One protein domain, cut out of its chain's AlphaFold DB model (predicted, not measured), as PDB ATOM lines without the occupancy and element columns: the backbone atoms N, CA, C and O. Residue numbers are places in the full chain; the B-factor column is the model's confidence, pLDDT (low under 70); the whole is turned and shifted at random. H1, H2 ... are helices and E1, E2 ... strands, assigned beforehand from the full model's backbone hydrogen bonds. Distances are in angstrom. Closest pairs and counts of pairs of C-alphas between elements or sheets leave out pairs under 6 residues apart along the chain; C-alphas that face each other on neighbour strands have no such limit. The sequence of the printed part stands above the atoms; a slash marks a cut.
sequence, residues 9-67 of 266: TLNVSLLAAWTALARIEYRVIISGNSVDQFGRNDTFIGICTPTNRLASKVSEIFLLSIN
ATOM      1  N   THR A   9     128.701 116.935  98.455       92.94
ATOM      2  CA  THR A   9     129.893 117.668  98.915       92.94
ATOM      3  C   THR A   9     129.499 118.997  99.547       92.94
ATOM      4  O   THR A   9     130.002 119.337 100.614       92.94
ATOM      5  N   LEU A  10     128.547 119.716  98.944       89.75
ATOM      6  CA  LEU A  10     128.023 120.957  99.502       89.75
ATOM      7  C   LEU A  10     127.392 120.726 100.885       89.75
ATOM      8  O   LEU A  10     127.753 121.423 101.829       89.75
ATOM      9  N   ASN A  11     126.536 119.711 101.040       87.38
ATOM     10  CA  ASN A  11     125.920 119.377 102.331       87.38
ATOM     11  C   ASN A  11     126.952 118.979 103.395       87.38
ATOM     12  O   ASN A  11     126.886 119.463 104.523       87.38
ATOM     13  N   VAL A  12     127.931 118.142 103.037       92.19
ATOM     14  CA  VAL A  12     129.004 117.730 103.956       92.19
ATOM     15  C   VAL A  12     129.859 118.926 104.366       92.19
ATOM     16  O   VAL A  12     130.142 119.095 105.548       92.19
ATOM     17  N   SER A  13     130.233 119.788 103.416       92.81
ATOM     18  CA  SER A  13     131.030 120.986 103.697       92.81
ATOM     19  C   SER A  13     130.286 121.986 104.586       92.81
ATOM     20  O   SER A  13     130.872 122.522 105.522       92.81
ATOM     21  N   LEU A  14     128.983 122.181 104.356       88.75
ATOM     22  CA  LEU A  14     128.136 123.044 105.174       88.75
ATOM     23  C   LEU A  14     128.016 122.503 106.602       88.75
ATOM     24  O   LEU A  14     128.157 123.258 107.563       88.75
ATOM     25  N   LEU A  15     127.800 121.193 106.739       88.56
ATOM     26  CA  LEU A  15     127.724 120.541 108.041       88.56
ATOM     27  C   LEU A  15     129.065 120.621 108.783       88.56
ATOM     28  O   LEU A  15     129.079 120.901 109.978       88.56
ATOM     29  N   ALA A  16     130.186 120.439 108.082       92.12
ATOM     30  CA  ALA A  16     131.528 120.569 108.646       92.12
ATOM     31  C   ALA A  16     131.846 122.011 109.084       92.12
ATOM     32  O   ALA A  16     132.405 122.229 110.157       92.12
ATOM     33  N   ALA A  17     131.460 123.010 108.287       90.88
ATOM     34  CA  ALA A  17     131.609 124.415 108.659       90.88
ATOM     35  C   ALA A  17     130.772 124.750 109.905       90.88
ATOM     36  O   ALA A  17     131.252 125.424 110.816       90.88
ATOM     37  N   TRP A  18     129.542 124.234 109.983       89.19
ATOM     38  CA  TRP A  18     128.692 124.409 111.156       89.19
ATOM     39  C   TRP A  18     129.285 123.766 112.413       89.19
ATOM     40  O   TRP A  18     129.363 124.429 113.448       89.19
ATOM     41  N   THR A  19     129.750 122.515 112.336       89.38
ATOM     42  CA  THR A  19     130.357 121.832 113.491       89.38
ATOM     43  C   THR A  19     131.645 122.510 113.957       89.38
ATOM     44  O   THR A  19     131.926 122.506 115.156       89.38
ATOM     45  N   ALA A  20     132.390 123.149 113.048       91.12
ATOM     46  CA  ALA A  20     133.559 123.957 113.388       91.12
ATOM     47  C   ALA A  20     133.193 125.282 114.088       91.12
ATOM     48  O   ALA A  20     133.838 125.654 115.068       91.12
ATOM     49  N   LEU A  21     132.158 125.989 113.617       90.31
ATOM     50  CA  LEU A  21     131.744 127.295 114.159       90.31
ATOM     51  C   LEU A  21     130.940 127.192 115.463       90.31
ATOM     52  O   LEU A  21     131.033 128.064 116.330       90.31
ATOM     53  N   ALA A  22     130.135 126.141 115.609       90.62
ATOM     54  CA  ALA A  22     129.256 125.915 116.749       90.62
ATOM     55  C   ALA A  22     129.628 124.604 117.447       90.62
ATOM     56  O   ALA A  22     128.888 123.620 117.407       90.62
ATOM     57  N   ARG A  23     130.794 124.596 118.107       92.38
ATOM     58  CA  ARG A  23     131.254 123.427 118.862       92.38
ATOM     59  C   ARG A  23     130.219 123.043 119.920       92.38
ATOM     60  O   ARG A  23     129.828 123.862 120.759       92.38
ATOM     61  N   ILE A  24     129.796 121.786 119.860       92.31
ATOM     62  CA  ILE A  24     128.867 121.178 120.806       92.31
ATOM     63  C   ILE A  24     129.656 120.758 122.047       92.31
ATOM     64  O   ILE A  24     130.637 120.022 121.942       92.31
ATOM     65  N   GLU A  25     129.226 121.218 123.219       94.56
ATOM     66  CA  GLU A  25     129.792 120.825 124.506       94.56
ATOM     67  C   GLU A  25     128.795 119.972 125.284       94.56
ATOM     68  O   GLU A  25     127.613 120.311 125.405       94.56
ATOM     69  N   TYR A  26     129.294 118.873 125.845       94.94
ATOM     70  CA  TYR A  26     128.540 118.077 126.797       94.94
ATOM     71  C   TYR A  26     128.473 118.816 128.135       94.94
ATOM     72  O   TYR A  26     129.502 119.159 128.720       94.94
ATOM     73  N   ARG A  27     127.257 119.073 128.617       93.19
ATOM     74  CA  ARG A  27     126.989 119.708 129.907       93.19
ATOM     75  C   ARG A  27     126.000 118.865 130.688       93.19
ATOM     76  O   ARG A  27     125.000 118.406 130.148       93.19
ATOM     77  N   VAL A  28     126.268 118.688 131.974       92.62
ATOM     78  CA  VAL A  28     125.334 118.031 132.887       92.62
ATOM     79  C   VAL A  28     124.518 119.117 133.568       92.62
ATOM     80  O   VAL A  28     125.082 120.008 134.203       92.62
ATOM     81  N   ILE A  29     123.199 119.060 133.410       91.00
ATOM     82  CA  ILE A  29     122.267 119.898 134.155       91.00
ATOM     83  C   ILE A  29     121.615 119.064 135.251       91.00
ATOM     84  O   ILE A  29     121.283 117.891 135.065       91.00
ATOM     85  N   ILE A  30     121.451 119.681 136.412       90.88
ATOM     86  CA  ILE A  30     120.695 119.106 137.516       90.88
ATOM     87  C   ILE A  30     119.230 119.414 137.224       90.88
ATOM     88  O   ILE A  30     118.863 120.583 137.109       90.88
ATOM     89  N   SER A  31     118.419 118.378 137.027       84.38
ATOM     90  CA  SER A  31     117.044 118.525 136.553       84.38
ATOM     91  C   SER A  31     116.070 117.922 137.551       84.38
ATOM     92  O   SER A  31     115.584 116.815 137.351       84.38
ATOM     93  N   GLY A  32     115.748 118.679 138.594       79.88
ATOM     94  CA  GLY A  32     114.742 118.286 139.570       79.88
ATOM     95  C   GLY A  32     114.886 119.051 140.878       79.88
ATOM     96  O   GLY A  32     115.980 119.476 141.236       79.88
ATOM     97  N   ASN A  33     113.767 119.196 141.588       83.50
ATOM     98  CA  ASN A  33     113.756 119.540 143.015       83.50
ATOM     99  C   ASN A  33     113.710 118.271 143.886       83.50
ATOM    100  O   ASN A  33     113.479 118.363 145.090       83.50
ATOM    101  N   SER A  34     113.855 117.085 143.284       86.81
ATOM    102  CA  SER A  34     113.954 115.833 144.019       86.81
ATOM    103  C   SER A  34     115.342 115.741 144.636       86.81
ATOM    104  O   SER A  34     116.376 115.735 143.967       86.81
ATOM    105  N   VAL A  35     115.336 115.747 145.959       92.75
ATOM    106  CA  VAL A  35     116.525 115.613 146.778       92.75
ATOM    107  C   VAL A  35     116.466 114.220 147.390       92.75
ATOM    108  O   VAL A  35     115.427 113.816 147.915       92.75
ATOM    109  N   ASP A  36     117.557 113.467 147.285       93.06
ATOM    110  CA  ASP A  36     117.683 112.174 147.941       93.06
ATOM    111  C   ASP A  36     117.598 112.331 149.472       93.06
ATOM    112  O   ASP A  36     117.680 113.428 150.033       93.06
ATOM    113  N   GLN A  37     117.476 111.210 150.184       95.44
ATOM    114  CA  GLN A  37     117.445 111.194 151.654       95.44
ATOM    115  C   GLN A  37     118.700 111.800 152.324       95.44
ATOM    116  O   GLN A  37     118.713 111.991 153.536       95.44
ATOM    117  N   PHE A  38     119.754 112.091 151.554       94.62
ATOM    118  CA  PHE A  38     121.011 112.676 152.013       94.62
ATOM    119  C   PHE A  38     121.159 114.158 151.640       94.62
ATOM    120  O   PHE A  38     122.232 114.726 151.848       94.62
ATOM    121  N   GLY A  39     120.127 114.804 151.092       90.88
ATOM    122  CA  GLY A  39     120.215 116.217 150.731       90.88
ATOM    123  C   GLY A  39     120.895 116.486 149.379       90.88
ATOM    124  O   GLY A  39     121.249 117.630 149.100       90.88
ATOM    125  N   ARG A  40     121.111 115.467 148.536       89.06
ATOM    126  CA  ARG A  40     121.773 115.580 147.224       89.06
ATOM    127  C   ARG A  40     120.755 115.450 146.099       89.06
ATOM    128  O   ARG A  40     119.804 114.687 146.205       89.06
ATOM    129  N   ASN A  41     120.976 116.142 144.989       90.25
ATOM    130  CA  ASN A  41     120.108 115.996 143.821       90.25
ATOM    131  C   ASN A  41     120.273 114.600 143.208       90.25
ATOM    132  O   ASN A  41     121.397 114.157 142.960       90.25
ATOM    133  N   ASP A  42     119.158 113.917 142.971       89.56
ATOM    134  CA  ASP A  42     119.119 112.529 142.497       89.56
ATOM    135  C   ASP A  42     119.110 112.400 140.962       89.56
ATOM    136  O   ASP A  42     119.340 111.321 140.416       89.56
ATOM    137  N   THR A  43     118.880 113.507 140.255       87.25
ATOM    138  CA  THR A  43     118.585 113.530 138.820       87.25
ATOM    139  C   THR A  43     119.574 114.405 138.051       87.25
ATOM    140  O   THR A  43     119.539 115.640 138.068       87.25
ATOM    141  N   PHE A  44     120.466 113.738 137.316       88.69
ATOM    142  CA  PHE A  44     121.427 114.366 136.410       88.69
ATOM    143  C   PHE A  44     121.025 114.087 134.963       88.69
ATOM    144  O   PHE A  44     120.891 112.930 134.567       88.69
ATOM    145  N   ILE A  45     120.864 115.139 134.157       89.44
ATOM    146  CA  ILE A  45     120.598 115.014 132.722       89.44
ATOM    147  C   ILE A  45     121.803 115.550 131.953       89.44
ATOM    148  O   ILE A  45     122.185 116.713 132.084       89.44
ATOM    149  N   GLY A  46     122.406 114.688 131.136       91.56
ATOM    150  CA  GLY A  46     123.445 115.072 130.187       91.56
ATOM    151  C   GLY A  46     122.828 115.670 128.929       91.56
ATOM    152  O   GLY A  46     122.062 114.998 128.241       91.56
ATOM    153  N   ILE A  47     123.166 116.918 128.612       90.94
ATOM    154  CA  ILE A  47     122.729 117.598 127.393       90.94
ATOM    155  C   ILE A  47     123.919 118.116 126.595       90.94
ATOM    156  O   ILE A  47     124.909 118.611 127.128       90.94
ATOM    157  N   CYS A  48     123.800 118.034 125.278       93.25
ATOM    158  CA  CYS A  48     124.745 118.627 124.349       93.25
ATOM    159  C   CYS A  48     124.254 120.030 123.993       93.25
ATOM    160  O   CYS A  48     123.203 120.180 123.374       93.25
ATOM    161  N   THR A  49     124.998 121.060 124.397       91.56
ATOM    162  CA  THR A  49     124.624 122.458 124.145       91.56
ATOM    163  C   THR A  49     125.708 123.177 123.348       91.56
ATOM    164  O   THR A  49     126.895 122.951 123.585       91.56
ATOM    165  N   PRO A  50     125.333 124.038 122.391       92.62
ATOM    166  CA  PRO A  50     126.302 124.852 121.678       92.62
ATOM    167  C   PRO A  50     126.874 125.929 122.608       92.62
ATOM    168  O   PRO A  50     126.132 126.573 123.353       92.62
ATOM    169  N   THR A  51     128.180 126.172 122.508       92.75
ATOM    170  CA  THR A  51     128.873 127.276 123.204       92.75
ATOM    171  C   THR A  51     128.270 128.638 122.861       92.75
ATOM    172  O   THR A  51     127.921 129.417 123.745       92.75
ATOM    173  N   ASN A  52     128.068 128.896 121.569       92.69
ATOM    174  CA  ASN A  52     127.487 130.134 121.058       92.69
ATOM    175  C   ASN A  52     126.025 129.918 120.645       92.69
ATOM    176  O   ASN A  52     125.743 129.514 119.515       92.69
ATOM    177  N   ARG A  53     125.077 130.223 121.545       89.69
ATOM    178  CA  ARG A  53     123.631 130.035 121.294       89.69
ATOM    179  C   ARG A  53     123.143 130.755 120.034       89.69
ATOM    180  O   ARG A  53     122.422 130.158 119.242       89.69
ATOM    181  N   LEU A  54     123.556 132.009 119.835       92.69
ATOM    182  CA  LEU A  54     123.119 132.816 118.691       92.69
ATOM    183  C   LEU A  54     123.674 132.267 117.369       92.69
ATOM    184  O   LEU A  54     122.905 132.030 116.441       92.69
ATOM    185  N   ALA A  55     124.975 131.964 117.311       90.50
ATOM    186  CA  ALA A  55     125.603 131.368 116.129       90.50
ATOM    187  C   ALA A  55     125.002 129.995 115.787       90.50
ATOM    188  O   ALA A  55     124.730 129.706 114.621       90.50
ATOM    189  N   SER A  56     124.726 129.170 116.803       89.75
ATOM    190  CA  SER A  56     124.072 127.877 116.610       89.75
ATOM    191  C   SER A  56     122.660 128.024 116.059       89.75
ATOM    192  O   SER A  56     122.307 127.284 115.150       89.75
ATOM    193  N   LYS A  57     121.863 128.971 116.572       89.62
ATOM    194  CA  LYS A  57     120.490 129.192 116.100       89.62
ATOM    195  C   LYS A  57     120.447 129.716 114.668       89.62
ATOM    196  O   LYS A  57     119.666 129.212 113.870       89.62
ATOM    197  N   VAL A  58     121.315 130.667 114.322       92.06
ATOM    198  CA  VAL A  58     121.429 131.170 112.941       92.06
ATOM    199  C   VAL A  58     121.830 130.042 111.988       92.06
ATOM    200  O   VAL A  58     121.218 129.883 110.935       92.06
ATOM    201  N   SER A  59     122.807 129.222 112.378       88.88
ATOM    202  CA  SER A  59     123.269 128.105 111.549       88.88
ATOM    203  C   SER A  59     122.213 127.003 111.402       88.88
ATOM    204  O   SER A  59     122.031 126.485 110.306       88.88
ATOM    205  N   GLU A  60     121.482 126.682 112.475       87.31
ATOM    206  CA  GLU A  60     120.350 125.743 112.468       87.31
ATOM    207  C   GLU A  60     119.264 126.205 111.482       87.31
ATOM    208  O   GLU A  60     118.850 125.434 110.618       87.31
ATOM    209  N   ILE A  61     118.859 127.479 111.548       90.31
ATOM    210  CA  ILE A  61     117.850 128.064 110.648       90.31
ATOM    211  C   ILE A  61     118.327 128.053 109.193       90.31
ATOM    212  O   ILE A  61     117.559 127.720 108.286       90.31
ATOM    213  N   PHE A  62     119.589 128.413 108.956       90.06
ATOM    214  CA  PHE A  62     120.180 128.432 107.621       90.06
ATOM    215  C   PHE A  62     120.235 127.028 107.006       90.06
ATOM    216  O   PHE A  62     119.795 126.825 105.873       90.06
ATOM    217  N   LEU A  63     120.699 126.038 107.773       87.50
ATOM    218  CA  LEU A  63     120.774 124.645 107.341       87.50
ATOM    219  C   LEU A  63     119.381 124.056 107.095       87.50
ATOM    220  O   LEU A  63     119.173 123.373 106.089       87.50
ATOM    221  N   LEU A  64     118.409 124.364 107.956       87.25
ATOM    222  CA  LEU A  64     117.018 123.958 107.767       87.25
ATOM    223  C   LEU A  64     116.429 124.559 106.485       87.25
ATOM    224  O   LEU A  64     115.782 123.851 105.717       87.25
ATOM    225  N   SER A  65     116.700 125.837 106.219       89.44
ATOM    226  CA  SER A  65     116.208 126.546 105.034       89.44
ATOM    227  C   SER A  65     116.779 125.969 103.737       89.44
ATOM    228  O   SER A  65     116.033 125.754 102.781       89.44
ATOM    229  N   ILE A  66     118.076 125.644 103.706       89.31
ATOM    230  CA  ILE A  66     118.706 124.990 102.549       89.31
ATOM    231  C   ILE A  66     118.102 123.606 102.312       89.31
ATOM    232  O   ILE A  66     117.721 123.291 101.185       89.31
ATOM    233  N   ASN A  67     117.970 122.785 103.357       87.69
ATOM    234  CA  ASN A  67     117.383 121.451 103.218       87.69
ATOM    235  C   ASN A  67     115.925 121.521 102.754       87.69
ATOM    236  O   ASN A  67     115.530 120.777 101.856       87.69
TER     237      ASN A  67
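What this domain is: This is residues 9 to 67 of the 266 residues of the protein "Hypothetical protein" of Ditylum brightwellii (UniProt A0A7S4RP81). The domain is a long, thin rod: two helices, H1 and H2, lie side by side at one end, a two-stranded hairpin of E1 and E2 makes the middle, and the long loop of residues 31 to 43 makes the far end. The chain goes out along H1 and E1, turns through the loop, and comes back along E2 and H2. The printed part has 59 residues with two named helices and two named strands, in the order H1, E1, E2, H2; the sheet has the order E1 - E2 and is antiparallel, and the class is mixed, helices and strands. The whole is extended, with a radius of gyration of the C-alphas of 16.9 A and spans of 54 by 17 by 17 A.

How they stand to each other: From the first printed residue, H1, residues 9 to 21, is joined by a tight link of 2 residues to E1, residues 24 to 30. E1 and E2, residues 44 to 50, form a hairpin, antiparallel with 149 degrees between their directions. C-alphas 28 and 46 face each other at 4.4 A, and C-alphas 24 and 50 face each other at 4.6 A. Across the pair, N 27 and O 47 are 2.8 A apart and N 45 and O 29 are 2.9 A apart, within hydrogen-bond range. A tight link of 2 residues joins E2 to H2, residues 53 to 67. H1 and H2 touch, their closest C-alphas being those of Trp 18 and Ser 59 at 6.6 A; they run opposite ways at a shallow tilt of 8 degrees. The closest C-alphas of E2 and H2 are those of Pro 50 and Ser 56, 6.3 A apart. H1 and E2 are apart, and so are E1 and H2. In H1 and H2 every O i to N i+4 pair is within hydrogen-bond range.

Where its parts are: H1 begins at C-alpha 9, at (129.893, 117.668, 98.915), and is 18.1 A from first to last C-alpha. E1 is 18.7 A long and ends at C-alpha 30, at (120.695, 119.106, 137.516). E2 is also 18.7 A long. H2 is 21.0 A long and ends at C-alpha 67, at (117.383, 121.451, 103.218).

The domain as a whole: The two C-alphas farthest apart are those of Thr 9 and Gln 37, at 54.6 A, while the first and last printed C-alphas are 13.8 A apart. The printed part has no cut. The link from E1 to E2 is long, with 13 residues, and its C-alphas lie 16 to 31 A from the mean of the C-alphas. The mean pLDDT of the printed part is 90.4, and no printed residue is under 70.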